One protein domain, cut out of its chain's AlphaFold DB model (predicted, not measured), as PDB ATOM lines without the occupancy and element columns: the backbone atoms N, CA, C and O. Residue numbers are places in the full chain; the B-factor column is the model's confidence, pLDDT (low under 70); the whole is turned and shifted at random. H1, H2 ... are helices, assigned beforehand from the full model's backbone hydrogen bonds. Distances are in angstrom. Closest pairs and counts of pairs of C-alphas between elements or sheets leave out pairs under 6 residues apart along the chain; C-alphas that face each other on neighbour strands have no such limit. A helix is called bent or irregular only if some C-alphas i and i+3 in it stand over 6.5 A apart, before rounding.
ATOM      1  N   VAL A  26      25.021 -77.208  71.620       88.38
ATOM      2  CA  VAL A  26      25.756 -76.075  71.057       88.38
ATOM      3  C   VAL A  26      27.194 -76.499  70.815       88.38
ATOM      4  O   VAL A  26      27.922 -76.834  71.749       88.38
ATOM      5  N   ALA A  27      27.590 -76.497  69.543       86.94
ATOM      6  CA  ALA A  27      28.937 -76.858  69.136       86.94
ATOM      7  C   ALA A  27      29.968 -75.885  69.724       86.94
ATOM      8  O   ALA A  27      29.758 -74.672  69.736       86.94
ATOM      9  N   GLY A  28      31.089 -76.428  70.192       84.50
ATOM     10  CA  GLY A  28      32.230 -75.650  70.662       84.50
ATOM     11  C   GLY A  28      32.097 -75.044  72.063       84.50
ATOM     12  O   GLY A  28      33.041 -74.389  72.508       84.50
ATOM     13  N   CYS A  29      30.982 -75.266  72.768       84.69
ATOM     14  CA  CYS A  29      30.847 -74.872  74.168       84.69
ATOM     15  C   CYS A  29      31.778 -75.675  75.080       84.69
ATOM     16  O   CYS A  29      31.900 -76.894  74.947       84.69
ATOM     17  N   THR A  30      32.376 -74.985  76.048       82.75
ATOM     18  CA  THR A  30      33.186 -75.587  77.108       82.75
ATOM     19  C   THR A  30      32.361 -75.811  78.368       82.75
ATOM     20  O   THR A  30      31.340 -75.163  78.610       82.75
ATOM     21  N   THR A  31      32.810 -76.755  79.183       79.69
ATOM     22  CA  THR A  31      32.293 -76.991  80.528       79.69
ATOM     23  C   THR A  31      32.886 -75.996  81.516       79.69
ATOM     24  O   THR A  31      32.167 -75.438  82.340       79.69
ATOM     25  N   LEU A  32      34.205 -75.815  81.476       82.81
ATOM     26  CA  LEU A  32      34.931 -74.857  82.291       82.81
ATOM     27  C   LEU A  32      34.706 -73.447  81.752       82.81
ATOM     28  O   LEU A  32      34.551 -73.238  80.546       82.81
ATOM     29  N   ASP A  33      34.737 -72.475  82.661       82.00
ATOM     30  CA  ASP A  33      34.629 -71.069  82.296       82.00
ATOM     31  C   ASP A  33      35.743 -70.678  81.318       82.00
ATOM     32  O   ASP A  33      36.914 -71.029  81.496       82.00
ATOM     33  N   SER A  34      35.396 -69.878  80.312       84.06
ATOM     34  CA  SER A  34      36.361 -69.373  79.332       84.06
ATOM     35  C   SER A  34      37.524 -68.624  79.995       84.06
ATOM     36  O   SER A  34      38.659 -68.720  79.539       84.06
ATOM     37  N   SER A  35      37.283 -67.952  81.125       86.69
ATOM     38  CA  SER A  35      38.322 -67.296  81.928       86.69
ATOM     39  C   SER A  35      39.302 -68.285  82.571       86.69
ATOM     40  O   SER A  35      40.502 -68.010  82.631       86.69
ATOM     41  N   PHE A  36      38.829 -69.455  83.013       88.12
ATOM     42  CA  PHE A  36      39.675 -70.517  83.564       88.12
ATOM     43  C   PHE A  36      40.637 -71.077  82.508       88.12
ATOM     44  O   PHE A  36      41.799 -71.366  82.818       88.12
ATOM     45  N   LEU A  37      40.144 -71.225  81.275       89.69
ATOM     46  CA  LEU A  37      40.901 -71.714  80.124       89.69
ATOM     47  C   LEU A  37      41.878 -70.646  79.606       89.69
ATOM     48  O   LEU A  37      43.065 -70.930  79.439       89.69
ATOM     49  N   ALA A  38      41.434 -69.393  79.489       91.44
ATOM     50  CA  ALA A  38      42.276 -68.269  79.081       91.44
ATOM     51  C   ALA A  38      43.459 -68.040  80.037       91.44
ATOM     52  O   ALA A  38      44.578 -67.803  79.587       91.44
ATOM     53  N   ALA A  39      43.256 -68.199  81.352       93.25
ATOM     54  CA  ALA A  39      44.333 -68.119  82.347       93.25
ATOM     55  C   ALA A  39      45.424 -69.193  82.163       93.25
ATOM     56  O   ALA A  39      46.517 -69.068  82.709       93.25
ATOM     57  N   ARG A  40      45.135 -70.250  81.395       93.25
ATOM     58  CA  ARG A  40      46.081 -71.305  81.009       93.25
ATOM     59  C   ARG A  40      46.579 -71.142  79.575       93.25
ATOM     60  O   ARG A  40      47.261 -72.030  79.083       93.25
ATOM     61  N   GLY A  41      46.274 -70.030  78.909       93.69
ATOM     62  CA  GLY A  41      46.646 -69.794  77.516       93.69
ATOM     63  C   GLY A  41      45.847 -70.631  76.518       93.69
ATOM     64  O   GLY A  41      46.322 -70.839  75.413       93.69
ATOM     65  N   ILE A  42      44.668 -71.133  76.901       92.69
ATOM     66  CA  ILE A  42      43.798 -71.908  76.012       92.69
ATOM     67  C   ILE A  42      42.763 -70.959  75.411       92.69
ATOM     68  O   ILE A  42      41.928 -70.412  76.140       92.69
ATOM     69  N   GLN A  43      42.818 -70.754  74.095       90.81
ATOM     70  CA  GLN A  43      41.823 -69.954  73.387       90.81
ATOM     71  C   GLN A  43      40.561 -70.778  73.138       90.81
ATOM     72  O   GLN A  43      40.613 -71.963  72.818       90.81
ATOM     73  N   THR A  44      39.404 -70.141  73.294       86.56
ATOM     74  CA  THR A  44      38.097 -70.768  73.064       86.56
ATOM     75  C   THR A  44      37.255 -69.871  72.162       86.56
ATOM     76  O   THR A  44      37.418 -68.647  72.203       86.56
ATOM     77  N   PRO A  45      36.355 -70.433  71.336       84.19
ATOM     78  CA  PRO A  45      35.387 -69.630  70.603       84.19
ATOM     79  C   PRO A  45      34.567 -68.747  71.551       84.19
ATOM     80  O   PRO A  45      34.247 -69.150  72.668       84.19
ATOM     81  N   ILE A  46      34.167 -67.559  71.088       75.25
ATOM     82  CA  ILE A  46      33.294 -66.648  71.846       75.25
ATOM     83  C   ILE A  46      31.854 -67.189  71.801       75.25
ATOM     84  O   ILE A  46      30.979 -66.645  71.132       75.25
ATOM     85  N   ILE A  47      31.609 -68.307  72.479       76.62
ATOM     86  CA  ILE A  47      30.296 -68.941  72.593       76.62
ATOM     87  C   ILE A  47      29.953 -69.019  74.076       76.62
ATOM     88  O   ILE A  47      30.518 -69.813  74.821       76.62
ATOM     89  N   ASN A  48      29.003 -68.193  74.511       70.38
ATOM     90  CA  ASN A  48      28.582 -68.122  75.909       70.38
ATOM     91  C   ASN A  48      27.203 -68.764  76.103       70.38
ATOM     92  O   ASN A  48      26.234 -68.096  76.462       70.38
ATOM     93  N   THR A  49      27.088 -70.055  75.783       80.25
ATOM     94  CA  THR A  49      25.861 -70.825  76.035       80.25
ATOM     95  C   THR A  49      26.139 -71.954  77.023       80.25
ATOM     96  O   THR A  49      26.551 -73.040  76.622       80.25
ATOM     97  N   PRO A  50      25.913 -71.731  78.326       74.19
ATOM     98  CA  PRO A  50      26.154 -72.762  79.325       74.19
ATOM     99  C   PRO A  50      25.166 -73.927  79.175       74.19
ATOM    100  O   PRO A  50      24.053 -73.765  78.672       74.19
ATOM    101  N   LEU A  51      25.529 -75.096  79.712       73.69
ATOM    102  CA  LEU A  51      24.659 -76.281  79.749       73.69
ATOM    103  C   LEU A  51      23.276 -75.994  80.366       73.69
ATOM    104  O   LEU A  51      22.264 -76.547  79.938       73.69
ATOM    105  N   SER A  52      23.208 -75.097  81.352       71.00
ATOM    106  CA  SER A  52      21.947 -74.683  81.977       71.00
ATOM    107  C   SER A  52      20.968 -74.045  80.987       71.00
ATOM    108  O   SER A  52      19.762 -74.255  81.114       71.00
ATOM    109  N   ALA A  53      21.460 -73.317  79.982       82.12
ATOM    110  CA  ALA A  53      20.626 -72.761  78.923       82.12
ATOM    111  C   ALA A  53      20.036 -73.878  78.048       82.12
ATOM    112  O   ALA A  53      18.827 -73.889  77.821       82.12
ATOM    113  N   GLN A  54      20.852 -74.866  77.664       84.25
ATOM    114  CA  GLN A  54      20.419 -76.020  76.864       84.25
ATOM    115  C   GLN A  54      19.337 -76.846  77.590       84.25
ATOM    116  O   GLN A  54      18.322 -77.218  77.002       84.25
ATOM    117  N   LEU A  55      19.494 -77.064  78.901       78.31
ATOM    118  CA  LEU A  55      18.494 -77.753  79.730       78.31
ATOM    119  C   LEU A  55      17.206 -76.938  79.915       78.31
ATOM    120  O   LEU A  55      16.111 -77.504  79.959       78.31
ATOM    121  N   ASN A  56      17.314 -75.614  80.031       81.00
ATOM    122  CA  ASN A  56      16.140 -74.749  80.116       81.00
ATOM    123  C   ASN A  56      15.346 -74.752  78.806       81.00
ATOM    124  O   ASN A  56      14.122 -74.816  78.858       81.00
ATOM    125  N   TRP A  57      16.012 -74.773  77.651       90.56
ATOM    126  CA  TRP A  57      15.352 -74.920  76.353       90.56
ATOM    127  C   TRP A  57      14.558 -76.218  76.238       90.56
ATOM    128  O   TRP A  57      13.406 -76.195  75.809       90.56
ATOM    129  N   PHE A  58      15.126 -77.335  76.697       86.50
ATOM    130  CA  PHE A  58      14.405 -78.604  76.748       86.50
ATOM    131  C   PHE A  58      13.128 -78.501  77.591       86.50
ATOM    132  O   PHE A  58      12.056 -78.897  77.137       86.50
ATOM    133  N   ARG A  59      13.204 -77.892  78.782       80.69
ATOM    134  CA  ARG A  59      12.020 -77.654  79.630       80.69
ATOM    135  C   ARG A  59      10.982 -76.771  78.944       80.69
ATOM    136  O   ARG A  59       9.791 -77.057  79.036       80.69
ATOM    137  N   THR A  60      11.416 -75.718  78.256       86.25
ATOM    138  CA  THR A  60      10.516 -74.850  77.493       86.25
ATOM    139  C   THR A  60       9.794 -75.629  76.396       86.25
ATOM    140  O   THR A  60       8.580 -75.480  76.276       86.25
ATOM    141  N   LEU A  61      10.493 -76.502  75.660       86.56
ATOM    142  CA  LEU A  61       9.866 -77.351  74.644       86.56
ATOM    143  C   LEU A  61       8.833 -78.305  75.257       86.56
ATOM    144  O   LEU A  61       7.740 -78.450  74.716       86.56
ATOM    145  N   LEU A  62       9.142 -78.945  76.389       80.06
ATOM    146  CA  LEU A  62       8.182 -79.827  77.061       80.06
ATOM    147  C   LEU A  62       6.904 -79.078  77.452       80.06
ATOM    148  O   LEU A  62       5.802 -79.545  77.166       80.06
ATOM    149  N   ASN A  63       7.055 -77.887  78.032       80.62
ATOM    150  CA  ASN A  63       5.927 -77.059  78.453       80.62
ATOM    151  C   ASN A  63       5.086 -76.542  77.276       80.62
ATOM    152  O   ASN A  63       3.888 -76.339  77.447       80.62
ATOM    153  N   SER A  64       5.678 -76.311  76.100       83.56
ATOM    154  CA  SER A  64       4.928 -75.868  74.915       83.56
ATOM    155  C   SER A  64       4.276 -77.017  74.146       83.56
ATOM    156  O   SER A  64       3.263 -76.816  73.480       83.56
ATOM    157  N   THR A  65       4.842 -78.222  74.228       77.69
ATOM    158  CA  THR A  65       4.387 -79.391  73.457       77.69
ATOM    159  C   THR A  65       3.246 -80.141  74.150       77.69
ATOM    160  O   THR A  65       2.493 -80.869  73.499       77.69
ATOM    161  N   CYS A  66       3.108 -79.985  75.466       82.00
ATOM    162  CA  CYS A  66       2.098 -80.660  76.268       82.00
ATOM    163  C   CYS A  66       1.130 -79.659  76.892       82.00
ATOM    164  O   CYS A  66       1.543 -78.773  77.632       82.00
ATOM    165  N   SER A  67      -0.169 -79.858  76.689       82.38
ATOM    166  CA  SER A  67      -1.207 -79.041  77.334       82.38
ATOM    167  C   SER A  67      -1.651 -79.580  78.705       82.38
ATOM    168  O   SER A  67      -2.331 -78.892  79.462       82.38
ATOM    169  N   SER A  68      -1.262 -80.815  79.046       82.50
ATOM    170  CA  SER A  68      -1.541 -81.460  80.334       82.50
ATOM    171  C   SER A  68      -0.487 -82.518  80.678       82.50
ATOM    172  O   SER A  68       0.189 -83.047  79.793       82.50
ATOM    173  N   HIS A  69      -0.396 -82.890  81.959       78.06
ATOM    174  CA  HIS A  69       0.488 -83.966  82.420       78.06
ATOM    175  C   HIS A  69       0.217 -85.294  81.683       78.06
ATOM    176  O   HIS A  69       1.153 -85.937  81.215       78.06
ATOM    177  N   ALA A  70      -1.054 -85.661  81.471       83.00
ATOM    178  CA  ALA A  70      -1.428 -86.875  80.738       83.00
ATOM    179  C   ALA A  70      -0.977 -86.850  79.265       83.00
ATOM    180  O   ALA A  70      -0.517 -87.864  78.733       83.00
ATOM    181  N   GLU A  71      -1.061 -85.692  78.599       80.75
ATOM    182  CA  GLU A  71      -0.535 -85.543  77.239       80.75
ATOM    183  C   GLU A  71       0.991 -85.678  77.216       80.75
ATOM    184  O   GLU A  71       1.540 -86.330  76.324       80.75
ATOM    185  N   CYS A  72       1.667 -85.120  78.218       77.44
ATOM    186  CA  CYS A  72       3.117 -85.187  78.335       77.44
ATOM    187  C   CYS A  72       3.617 -86.609  78.585       77.44
ATOM    188  O   CYS A  72       4.509 -87.062  77.870       77.44
ATOM    189  N   VAL A  73       2.962 -87.363  79.476       76.94
ATOM    190  CA  VAL A  73       3.203 -88.807  79.638       76.94
ATOM    191  C   VAL A  73       3.051 -89.516  78.295       76.94
ATOM    192  O   VAL A  73       3.951 -90.243  77.886       76.94
ATOM    193  N   ARG A  74       1.953 -89.286  77.564       80.31
ATOM    194  CA  ARG A  74       1.691 -89.956  76.279       80.31
ATOM    195  C   ARG A  74       2.764 -89.658  75.229       80.31
ATOM    196  O   ARG A  74       3.175 -90.577  74.520       80.31
ATOM    197  N   ARG A  75       3.191 -88.397  75.104       76.62
ATOM    198  CA  ARG A  75       4.211 -87.974  74.131       76.62
ATOM    199  C   ARG A  75       5.594 -88.483  74.511       76.62
ATOM    200  O   ARG A  75       6.288 -89.042  73.666       76.62
ATOM    201  N   LEU A  76       5.968 -88.345  75.780       77.62
ATOM    202  CA  LEU A  76       7.277 -88.769  76.250       77.62
ATOM    203  C   LEU A  76       7.414 -90.287  76.300       77.62
ATOM    204  O   LEU A  76       8.518 -90.775  76.115       77.62
ATOM    205  N   ASN A  77       6.336 -91.058  76.485       74.81
ATOM    206  CA  ASN A  77       6.391 -92.528  76.579       74.81
ATOM    207  C   ASN A  77       7.092 -93.196  75.378       74.81
ATOM    208  O   ASN A  77       7.597 -94.309  75.472       74.81
ATOM    209  N   ARG A  78       7.137 -92.516  74.231       74.50
ATOM    210  CA  ARG A  78       7.812 -92.995  73.017       74.50
ATOM    211  C   ARG A  78       9.007 -92.131  72.613       74.50
ATOM    212  O   ARG A  78       9.526 -92.296  71.513       74.50
ATOM    213  N   ALA A  79       9.415 -91.200  73.468       78.69
ATOM    214  CA  ALA A  79      10.517 -90.293  73.206       78.69
ATOM    215  C   ALA A  79      11.848 -90.909  73.643       78.69
ATOM    216  O   ALA A  79      11.959 -91.511  74.712       78.69
ATOM    217  N   LEU A  80      12.874 -90.691  72.823       80.62
ATOM    218  CA  LEU A  80      14.265 -90.894  73.198       80.62
ATOM    219  C   LEU A  80      14.829 -89.553  73.667       80.62
ATOM    220  O   LEU A  80      14.850 -88.589  72.905       80.62
ATOM    221  N   VAL A  81      15.305 -89.499  74.910       79.06
ATOM    222  CA  VAL A  81      16.032 -88.340  75.442       79.06
ATOM    223  C   VAL A  81      17.488 -88.741  75.621       79.06
ATOM    224  O   VAL A  81      17.778 -89.679  76.362       79.06
ATOM    225  N   PHE A  82      18.386 -88.032  74.941       79.38
ATOM    226  CA  PHE A  82      19.827 -88.250  75.002       79.38
ATOM    227  C   PHE A  82      20.524 -86.982  75.501       79.38
ATOM    228  O   PHE A  82      20.219 -85.884  75.038       79.38
ATOM    229  N   VAL A  83      21.444 -87.134  76.455       77.06
ATOM    230  CA  VAL A  83      22.210 -86.029  77.050       77.06
ATOM    231  C   VAL A  83      23.686 -86.426  77.091       77.06
ATOM    232  O   VAL A  83      24.039 -87.411  77.739       77.06
ATOM    233  N   GLY A  84      24.526 -85.660  76.396       74.81
ATOM    234  CA  GLY A  84      25.953 -85.916  76.158       74.81
ATOM    235  C   GLY A  84      26.345 -85.480  74.734       74.81
ATOM    236  O   GLY A  84      25.468 -85.091  73.967       74.81
ATOM    237  N   GLU A  85      27.610 -85.532  74.314       77.31
ATOM    238  CA  GLU A  85      28.835 -85.502  75.133       77.31
ATOM    239  C   GLU A  85      29.097 -84.065  75.614       77.31
ATOM    240  O   GLU A  85      28.749 -83.100  74.939       77.31
ATOM    241  N   ILE A  86      29.640 -83.911  76.824       76.25
ATOM    242  CA  ILE A  86      29.890 -82.601  77.439       76.25
ATOM    243  C   ILE A  86      31.305 -82.610  78.019       76.25
ATOM    244  O   ILE A  86      31.638 -83.506  78.796       76.25
ATOM    245  N   GLY A  87      32.114 -81.605  77.679       77.06
ATOM    246  CA  GLY A  87      33.464 -81.412  78.228       77.06
ATOM    247  C   GLY A  87      34.612 -81.908  77.349       77.06
ATOM    248  O   GLY A  87      35.775 -81.735  77.705       77.06
ATOM    249  N   ASP A  88      34.307 -82.487  76.192       81.56
ATOM    250  CA  ASP A  88      35.274 -82.855  75.155       81.56
ATOM    251  C   ASP A  88      35.976 -81.624  74.556       81.56
ATOM    252  O   ASP A  88      37.183 -81.662  74.307       81.56
ATOM    253  N   ASN A  89      35.255 -80.511  74.392       86.88
ATOM    254  CA  ASN A  89      35.816 -79.261  73.871       86.88
ATOM    255  C   ASN A  89      36.917 -78.692  74.777       86.88
ATOM    256  O   ASN A  89      37.944 -78.242  74.277       86.88
ATOM    257  N   ASP A  90      36.757 -78.753  76.101       86.62
ATOM    258  CA  ASP A  90      37.765 -78.286  77.063       86.62
ATOM    259  C   ASP A  90      39.110 -79.006  76.887       86.62
ATOM    260  O   ASP A  90      40.172 -78.390  76.978       86.62
ATOM    261  N   VAL A  91      39.060 -80.315  76.621       87.69
ATOM    262  CA  VAL A  91      40.245 -81.145  76.376       87.69
ATOM    263  C   VAL A  91      40.780 -80.907  74.966       87.69
ATOM    264  O   VAL A  91      41.987 -80.757  74.786       87.69
ATOM    265  N   SER A  92      39.897 -80.832  73.971       89.25
ATOM    266  CA  SER A  92      40.269 -80.654  72.564       89.25
ATOM    267  C   SER A  92      40.976 -79.321  72.321       89.25
ATOM    268  O   SER A  92      42.019 -79.298  71.668       89.25
ATOM    269  N   TYR A  93      40.477 -78.223  72.895       91.31
ATOM    270  CA  TYR A  93      41.136 -76.918  72.796       91.31
ATOM    271  C   TYR A  93      42.484 -76.902  73.514       91.31
ATOM    272  O   TYR A  93      43.455 -76.374  72.982       91.31
ATOM    273  N   ALA A  94      42.584 -77.534  74.685       88.25
ATOM    274  CA  ALA A  94      43.861 -77.649  75.379       88.25
ATOM    275  C   ALA A  94      44.904 -78.422  74.556       88.25
ATOM    276  O   ALA A  94      46.051 -77.994  74.448       88.25
ATOM    277  N   LEU A  95      44.514 -79.543  73.946       87.69
ATOM    278  CA  LEU A  95      45.403 -80.322  73.084       87.69
ATOM    279  C   LEU A  95      45.838 -79.530  71.845       87.69
ATOM    280  O   LEU A  95      47.015 -79.568  71.489       87.69
ATOM    281  N   ALA A  96      44.918 -78.792  71.219       91.25
ATOM    282  CA  ALA A  96      45.217 -77.952  70.058       91.25
ATOM    283  C   ALA A  96      46.232 -76.839  70.379       91.25
ATOM    284  O   ALA A  96      47.070 -76.512  69.545       91.25
ATOM    285  N   GLU A  97      46.205 -76.320  71.608       93.69
ATOM    286  CA  GLU A  97      47.148 -75.318  72.132       93.69
ATOM    287  C   GLU A  97      48.445 -75.945  72.690       93.69
ATOM    288  O   GLU A  97      49.234 -75.291  73.373       93.69
ATOM    289  N   GLY A  98      48.676 -77.236  72.432       90.81
ATOM    290  CA  GLY A  98      49.915 -77.930  72.786       90.81
ATOM    291  C   GLY A  98      50.058 -78.272  74.270       90.81
ATOM    292  O   GLY A  98      51.176 -78.490  74.743       90.81
ATOM    293  N   LYS A  99      48.957 -78.324  75.034       90.50
ATOM    294  CA  LYS A  99      49.011 -78.694  76.454       90.50
ATOM    295  C   LYS A  99      49.386 -80.158  76.645       90.50
ATOM    296  O   LYS A  99      48.894 -81.047  75.953       90.50
ATOM    297  N   SER A 100      50.240 -80.412  77.637       90.69
ATOM    298  CA  SER A 100      50.609 -81.778  78.010       90.69
ATOM    299  C   SER A 100      49.422 -82.520  78.624       90.69
ATOM    300  O   SER A 100      48.557 -81.926  79.273       90.69
ATOM    301  N   ILE A 101      49.414 -83.846  78.489       85.44
ATOM    302  CA  ILE A 101      48.403 -84.697  79.127       85.44
ATOM    303  C   ILE A 101      48.412 -84.517  80.648       85.44
ATOM    304  O   ILE A 101      47.349 -84.484  81.259       85.44
ATOM    305  N   GLN A 102      49.585 -84.342  81.261       87.06
ATOM    306  CA  GLN A 102      49.723 -84.110  82.700       87.06
ATOM    307  C   GLN A 102      49.081 -82.782  83.122       87.06
ATOM    308  O   GLN A 102      48.395 -82.714  84.144       87.06
ATOM    309  N   GLU A 103      49.256 -81.728  82.321       88.06
ATOM    310  CA  GLU A 103      48.603 -80.442  82.564       88.06
ATOM    311  C   GLU A 103      47.086 -80.570  82.426       88.06
ATOM    312  O   GLU A 103      46.363 -80.118  83.313       88.06
ATOM    313  N   ILE A 104      46.601 -81.249  81.385       85.81
ATOM    314  CA  ILE A 104      45.169 -81.509  81.192       85.81
ATOM    315  C   ILE A 104      44.596 -82.274  82.390       85.81
ATOM    316  O   ILE A 104      43.613 -81.846  83.001       85.81
ATOM    317  N   GLN A 105      45.264 -83.352  82.801       83.31
ATOM    318  CA  GLN A 105      44.894 -84.158  83.967       83.31
ATOM    319  C   GLN A 105      44.786 -83.330  85.252       83.31
ATOM    320  O   GLN A 105      43.922 -83.627  86.079       83.31
ATOM    321  N   SER A 106      45.586 -82.269  85.411       87.38
ATOM    322  CA  SER A 106      45.551 -81.417  86.608       87.38
ATOM    323  C   SER A 106      44.203 -80.723  86.830       87.38
ATOM    324  O   SER A 106      43.824 -80.465  87.975       87.38
ATOM    325  N   TYR A 107      43.444 -80.450  85.763       81.12
ATOM    326  CA  TYR A 107      42.130 -79.814  85.856       81.12
ATOM    327  C   TYR A 107      40.965 -80.709  85.443       81.12
ATOM    328  O   TYR A 107      39.823 -80.284  85.614       81.12
ATOM    329  N   ILE A 108      41.201 -81.963  85.040       80.75
ATOM    330  CA  ILE A 108      40.132 -82.963  84.879       80.75
ATOM    331  C   ILE A 108      39.253 -83.074  86.135       80.75
ATOM    332  O   ILE A 108      38.037 -83.017  85.982       80.75
ATOM    333  N   PRO A 109      39.774 -83.133  87.381       77.44
ATOM    334  CA  PRO A 109      38.914 -83.137  88.567       77.44
ATOM    335  C   PRO A 109      38.037 -81.882  88.686       77.44
ATOM    336  O   PRO A 109      36.907 -81.949  89.167       77.44
ATOM    337  N   GLY A 110      38.545 -80.726  88.245       72.12
ATOM    338  CA  GLY A 110      37.816 -79.459  88.207       72.12
ATOM    339  C   GLY A 110      36.728 -79.447  87.137       72.12
ATOM    340  O   GLY A 110      35.592 -79.120  87.459       72.12
ATOM    341  N   LEU A 111      37.061 -79.869  85.918       76.19
ATOM    342  CA  LEU A 111      36.138 -80.053  84.799       76.19
ATOM    343  C   LEU A 111      35.021 -80.998  85.199       76.19
ATOM    344  O   LEU A 111      33.860 -80.626  85.161       76.19
ATOM    345  N   VAL A 112      35.376 -82.174  85.705       69.12
ATOM    346  CA  VAL A 112      34.444 -83.162  86.239       69.12
ATOM    347  C   VAL A 112      33.597 -82.565  87.342       69.12
ATOM    348  O   VAL A 112      32.406 -82.814  87.373       69.12
ATOM    349  N   ARG A 113      34.161 -81.772  88.251       69.81
ATOM    350  CA  ARG A 113      33.380 -81.100  89.289       69.81
ATOM    351  C   ARG A 113      32.426 -80.066  88.701       69.81
ATOM    352  O   ARG A 113      31.358 -79.916  89.268       69.81
ATOM    353  N   VAL A 114      32.763 -79.363  87.621       69.00
ATOM    354  CA  VAL A 114      31.860 -78.411  86.947       69.00
ATOM    355  C   VAL A 114      30.825 -79.131  86.093       69.00
ATOM    356  O   VAL A 114      29.677 -78.712  86.132       69.00
ATOM    357  N   ILE A 115      31.157 -80.248  85.437       67.88
ATOM    358  CA  ILE A 115      30.161 -81.180  84.902       67.88
ATOM    359  C   ILE A 115      29.292 -81.585  86.075       67.88
ATOM    360  O   ILE A 115      28.181 -81.121  86.158       67.88
ATOM    361  N   ILE A 116      29.801 -82.300  87.071       57.62
ATOM    362  CA  ILE A 116      29.046 -82.761  88.234       57.62
ATOM    363  C   ILE A 116      28.282 -81.645  88.926       57.62
ATOM    364  O   ILE A 116      27.233 -82.002  89.409       57.62
ATOM    365  N   ASN A 117      28.725 -80.382  89.002       55.69
ATOM    366  CA  ASN A 117      28.051 -79.276  89.705       55.69
ATOM    367  C   ASN A 117      27.121 -78.435  88.826       55.69
ATOM    368  O   ASN A 117      26.086 -77.997  89.317       55.69
ATOM    369  N   GLY A 118      27.449 -78.209  87.559       53.31
ATOM    370  CA  GLY A 118      26.551 -77.629  86.556       53.31
ATOM    371  C   GLY A 118      25.460 -78.625  86.159       53.31
ATOM    372  O   GLY A 118      24.297 -78.268  86.010       53.31
ATOM    373  N   VAL A 119      25.827 -79.904  86.130       48.22
ATOM    374  CA  VAL A 119      24.962 -81.087  86.096       48.22
ATOM    375  C   VAL A 119      24.393 -81.410  87.481       48.22
ATOM    376  O   VAL A 119      23.475 -82.226  87.503       48.22
ATOM    377  N   ARG A 120      24.879 -80.794  88.595       47.56
ATOM    378  CA  ARG A 120      24.648 -81.161  90.029       47.56
ATOM    379  C   ARG A 120      23.808 -82.387  90.097       47.56
ATOM    380  O   ARG A 120      22.611 -82.242  90.025       47.56
ATOM    381  N   ASN A 121      24.423 -83.556  90.195       48.41
ATOM    382  CA  ASN A 121      23.826 -84.892  90.132       48.41
ATOM    383  C   ASN A 121      22.580 -85.120  91.025       48.41
ATOM    384  O   ASN A 121      22.018 -86.191  90.993       48.41
ATOM    385  N   ASN A 122      22.096 -84.134  91.787       47.22
ATOM    386  CA  ASN A 122      20.713 -84.075  92.248       47.22
ATOM    387  C   ASN A 122      19.770 -83.354  91.281       47.22
ATOM    388  O   ASN A 122      18.655 -83.766  91.189       47.22
ATOM    389  N   LEU A 123      20.100 -82.287  90.569       44.97
ATOM    390  CA  LEU A 123      19.236 -81.652  89.578       44.97
ATOM    391  C   LEU A 123      19.171 -82.389  88.245       44.97
ATOM    392  O   LEU A 123      18.072 -82.427  87.727       44.97
ATOM    393  N   LEU A 124      20.241 -82.985  87.692       55.78
ATOM    394  CA  LEU A 124      20.079 -83.867  86.522       55.78
ATOM    395  C   LEU A 124      19.602 -85.261  86.939       55.78
ATOM    396  O   LEU A 124      18.717 -85.758  86.273       55.78
ATOM    397  N   GLN A 125      20.052 -85.877  88.044       53.88
ATOM    398  CA  GLN A 125      19.432 -87.148  88.483       53.88
ATOM    399  C   GLN A 125      18.089 -86.970  89.189       53.88
ATOM    400  O   GLN A 125      17.321 -87.915  89.161       53.88
ATOM    401  N   LYS A 126      17.740 -85.812  89.773       51.44
ATOM    402  CA  LYS A 126      16.332 -85.473  90.073       51.44
ATOM    403  C   LYS A 126      15.638 -84.937  88.844       51.44
ATOM    404  O   LYS A 126      14.448 -85.049  88.833       51.44
ATOM    405  N   ALA A 127      16.251 -84.378  87.806       55.88
ATOM    406  CA  ALA A 127      15.487 -84.065  86.594       55.88
ATOM    407  C   ALA A 127      15.192 -85.361  85.858       55.88
ATOM    408  O   ALA A 127      14.047 -85.621  85.593       55.88
ATOM    409  N   ILE A 128      16.175 -86.225  85.620       64.81
ATOM    410  CA  ILE A 128      16.006 -87.595  85.128       64.81
ATOM    411  C   ILE A 128      15.151 -88.404  86.102       64.81
ATOM    412  O   ILE A 128      14.303 -89.158  85.664       64.81
ATOM    413  N   GLY A 129      15.341 -88.259  87.411       64.75
ATOM    414  CA  GLY A 129      14.586 -88.964  88.448       64.75
ATOM    415  C   GLY A 129      13.152 -88.469  88.568       64.75
ATOM    416  O   GLY A 129      12.253 -89.288  88.597       64.75
ATOM    417  N   SER A 130      12.922 -87.160  88.556       61.94
ATOM    418  CA  SER A 130      11.602 -86.530  88.470       61.94
ATOM    419  C   SER A 130      10.974 -86.826  87.126       61.94
ATOM    420  O   SER A 130       9.833 -87.213  87.127       61.94
ATOM    421  N   LEU A 131      11.691 -86.792  86.004       65.75
ATOM    422  CA  LEU A 131      11.184 -87.224  84.696       65.75
ATOM    423  C   LEU A 131      10.831 -88.714  84.715       65.75
ATOM    424  O   LEU A 131       9.818 -89.092  84.154       65.75
ATOM    425  N   ARG A 132      11.608 -89.570  85.389       71.12
ATOM    426  CA  ARG A 132      11.291 -90.997  85.583       71.12
ATOM    427  C   ARG A 132      10.133 -91.212  86.564       71.12
ATOM    428  O   ARG A 132       9.412 -92.183  86.417       71.12
ATOM    429  N   GLN A 133       9.952 -90.353  87.566       68.75
ATOM    430  CA  GLN A 133       8.840 -90.424  88.525       68.75
ATOM    431  C   GLN A 133       7.542 -89.868  87.931       68.75
ATOM    432  O   GLN A 133       6.479 -90.449  88.106       68.75
ATOM    433  N   GLU A 134       7.646 -88.748  87.229       68.25
ATOM    434  CA  GLU A 134       6.576 -88.025  86.550       68.25
ATOM    435  C   GLU A 134       6.158 -88.763  85.273       68.25
ATOM    436  O   GLU A 134       4.983 -88.780  84.922       68.25
ATOM    437  N   PHE A 135       7.099 -89.450  84.618       68.75
ATOM    438  CA  PHE A 135       6.870 -90.209  83.394       68.75
ATOM    439  C   PHE A 135       7.490 -91.626  83.472       68.75
ATOM    440  O   PHE A 135       8.441 -91.938  82.751       68.75
ATOM    441  N   PRO A 136       6.941 -92.539  84.304       72.12
ATOM    442  CA  PRO A 136       7.529 -93.861  84.586       72.12
ATOM    443  C   PRO A 136       7.573 -94.829  83.399       72.12
ATOM    444  O   PRO A 136       8.242 -95.857  83.468       72.12
ATOM    445  N   HIS A 137       6.879 -94.514  82.308       65.75
ATOM    446  CA  HIS A 137       6.861 -95.334  81.098       65.75
ATOM    447  C   HIS A 137       7.896 -94.883  80.047       65.75
ATOM    448  O   HIS A 137       8.125 -95.577  79.063       65.75
ATOM    449  N   VAL A 138       8.572 -93.750  80.269       66.69
ATOM    450  CA  VAL A 138       9.558 -93.179  79.340       66.69
ATOM    451  C   VAL A 138      10.920 -93.825  79.525       66.69
ATOM    452  O   VAL A 138      11.470 -93.855  80.629       66.69
ATOM    453  N   VAL A 139      11.533 -94.251  78.421       68.75
ATOM    454  CA  VAL A 139      12.906 -94.763  78.430       68.75
ATOM    455  C   VAL A 139      13.892 -93.596  78.376       68.75
ATOM    456  O   VAL A 139      14.314 -93.144  77.316       68.75
ATOM    457  N   VAL A 140      14.280 -93.103  79.554       68.00
ATOM    458  CA  VAL A 140      15.345 -92.099  79.690       68.00
ATOM    459  C   VAL A 140      16.696 -92.802  79.830       68.00
ATOM    460  O   VAL A 140      17.014 -93.342  80.901       68.00
ATOM    461  N   VAL A 141      17.496 -92.779  78.759       67.12
ATOM    462  CA  VAL A 141      18.862 -93.319  78.745       67.12
ATOM    463  C   VAL A 141      19.845 -92.207  79.088       67.12
ATOM    464  O   VAL A 141      19.937 -91.196  78.403       67.12
ATOM    465  N   TYR A 142      20.601 -92.418  80.158       67.81
ATOM    466  CA  TYR A 142      21.721 -91.569  80.538       67.81
ATOM    467  C   TYR A 142      22.959 -92.447  80.603       67.81
ATOM    468  O   TYR A 142      23.009 -93.393  81.392       67.81
ATOM    469  N   ALA A 143      23.935 -92.156  79.751       63.44
ATOM    470  CA  ALA A 143      25.226 -92.812  79.795       63.44
ATOM    471  C   ALA A 143      26.102 -92.084  80.819       63.44
ATOM    472  O   ALA A 143      26.487 -90.932  80.625       63.44
ATOM    473  N   ASP A 144      26.412 -92.762  81.922       62.06
ATOM    474  CA  ASP A 144      27.357 -92.261  82.917       62.06
ATOM    475  C   ASP A 144      28.795 -92.444  82.414       62.06
ATOM    476  O   ASP A 144      29.543 -93.327  82.847       62.06
ATOM    477  N   TYR A 145      29.173 -91.597  81.457       59.91
ATOM    478  CA  TYR A 145      30.517 -91.566  80.890       59.91
ATOM    479  C   TYR A 145      31.587 -91.334  81.956       59.91
ATOM    480  O   TYR A 145      32.716 -91.771  81.766       59.91
ATOM    481  N   TYR A 146      31.255 -90.716  83.093       53.94
ATOM    482  CA  TYR A 146      32.211 -90.486  84.169       53.94
ATOM    483  C   TYR A 146      32.515 -91.757  84.955       53.94
ATOM    484  O   TYR A 146      33.688 -92.068  85.157       53.94
ATOM    485  N   SER A 147      31.501 -92.527  85.355       54.16
ATOM    486  CA  SER A 147      31.738 -93.841  85.965       54.16
ATOM    487  C   SER A 147      32.521 -94.744  85.014       54.16
ATOM    488  O   SER A 147      33.458 -95.417  85.447       54.16
ATOM    489  N   SER A 148      32.215 -94.693  83.715       57.31
ATOM    490  CA  SER A 148      32.967 -95.397  82.672       57.31
ATOM    491  C   SER A 148      34.414 -94.905  82.558       57.31
ATOM    492  O   SER A 148      35.333 -95.715  82.655       57.31
ATOM    493  N   PHE A 149      34.651 -93.596  82.446       53.16
ATOM    494  CA  PHE A 149      35.985 -93.000  82.347       53.16
ATOM    495  C   PHE A 149      36.814 -93.231  83.611       53.16
ATOM    496  O   PHE A 149      37.966 -93.626  83.512       53.16
ATOM    497  N   GLN A 150      36.242 -93.076  84.808       52.69
ATOM    498  CA  GLN A 150      36.911 -93.435  86.059       52.69
ATOM    499  C   GLN A 150      37.265 -94.919  86.108       52.69
ATOM    500  O   GLN A 150      38.306 -95.293  86.638       52.69
ATOM    501  N   SER A 151      36.379 -95.776  85.607       60.53
ATOM    502  CA  SER A 151      36.595 -97.216  85.576       60.53
ATOM    503  C   SER A 151      37.705 -97.602  84.600       60.53
ATOM    504  O   SER A 151      38.506 -98.476  84.921       60.53
ATOM    505  N   ILE A 152      37.784 -96.923  83.455       60.88
ATOM    506  CA  ILE A 152      38.883 -97.020  82.488       60.88
ATOM    507  C   ILE A 152      40.168 -96.472  83.111       60.88
ATOM    508  O   ILE A 152      41.174 -97.157  83.100       60.88
ATOM    509  N   HIS A 153      40.134 -95.295  83.733       52.81
ATOM    510  CA  HIS A 153      41.291 -94.654  84.356       52.81
ATOM    511  C   HIS A 153      41.873 -95.477  85.514       52.81
ATOM    512  O   HIS A 153      43.075 -95.713  85.551       52.81
ATOM    513  N   ARG A 154      41.032 -95.994  86.423       67.06
ATOM    514  CA  ARG A 154      41.460 -96.916  87.494       67.06
ATOM    515  C   ARG A 154      42.087 -98.195  86.945       67.06
ATOM    516  O   ARG A 154      42.929 -98.790  87.606       67.06
ATOM    517  N   ARG A 155      41.642 -98.627  85.764       66.44
ATOM    518  CA  ARG A 155      42.127 -99.832  85.090       66.44
ATOM    519  C   ARG A 155      43.175 -99.543  84.023       66.44
ATOM    520  O   ARG A 155      43.657-100.491  83.429       66.44
ATOM    521  N   ALA A 156      43.564 -98.283  83.817       57.59
ATOM    522  CA  ALA A 156      44.475 -97.871  82.754       57.59
ATOM    523  C   ALA A 156      45.817 -98.623  82.761       57.59
ATOM    524  O   ALA A 156      46.279 -98.949  81.673       57.59
ATOM    525  N   PRO A 157      46.403 -98.987  83.924       75.06
ATOM    526  CA  PRO A 157      47.599 -99.831  83.961       75.06
ATOM    527  C   PRO A 157      47.414-101.252  83.400       75.06
ATOM    528  O   PRO A 157      48.404-101.920  83.152       75.06
ATOM    529  N   PHE A 158      46.174-101.710  83.223       65.06
ATOM    530  CA  PHE A 158      45.805-103.070  82.805       65.06
ATOM    531  C   PHE A 158      45.086-103.096  81.447       65.06
ATOM    532  O   PHE A 158      44.487-104.102  81.074       65.06
ATOM    533  N   LEU A 159      45.043-101.970  80.729       49.38
ATOM    534  CA  LEU A 159      44.421-101.897  79.410       49.38
ATOM    535  C   LEU A 159      45.479-102.175  78.339       49.38
ATOM    536  O   LEU A 159      46.375-101.359  78.143       49.38
TER     537      LEU A 159
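AT A GLANCE: This is residues 26 to 159 of the 161 residues of an uncharacterized protein of Camellia sinensis (UniProt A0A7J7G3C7). A long, flat, loose frame of helices: H5 and H6 follow each other along one long side, H2 runs along the other, H3 is at one end, and at the other end H1, H4 and the first part of H5 come together, the centres of H1, H4 and H5 making a triangle. Links 77 to 87 and 135 to 144 run back from the H3 end, the second leading to H7, where residues 147 to 159 stick out. The 134 printed residues, all helix by class, hold seven named helices, H1 to H7 in order, and no named strand. The whole is loose, with a radius of gyration of the C-alphas of 17.6 A and spans of 52 by 39 by 20 A.

HOW THE PARTS SIT: Begin at H5, residues 101 to 118, with a kink of 36 degrees near residue 108. H4, residues 88 to 96, is close but not clearly touching, at a shallow tilt of 23 degrees, opposite ways; the closest C-alphas, Val 91 and Ile 104, are 6.9 A apart. H1, residues 34 to 38, is likewise close to H4, at C-alphas Leu 37 and Asp 90, 7.9 A. H5 and H6, residues 123 to 134, are near each other. H2, residues 51 to 65, is close but not clearly touching to H3, residues 69 to 76, at C-alphas Leu 62 and Cys 72, 7.5 A. H7, residues 145 to 158, is close but not clearly touching to H5, at C-alphas Val 112 and Tyr 146, 7.9 A. Every O i to N i+4 pair is within hydrogen-bond range in H1, H2, H3, H4 and H6, against 11 of 14 in H5 and 8 of 10 in H7.

IN THESE COORDINATES: Find C-alpha 101 at (48.403, -84.697, 79.127); H5 runs 24.1 A from there. H2 spans 21.5 A and H7 19.2 A, ending at C-alpha 158, (45.805, -103.070, 82.805). H5 and H7 are irregular: C-alphas 106 and 109 are 7.1 A apart, 154 and 157 7.7 A.

THE WHOLE: The C-alphas farthest apart, Ser 67 and Pro 157, are 53.5 A apart. The printed part has no cut; the links H1 to H2 and H3 to H4 are long. The mean pLDDT of the printed part is 75.0, and 45 residues are under 70, among them 112 to 131 and 137 to 156.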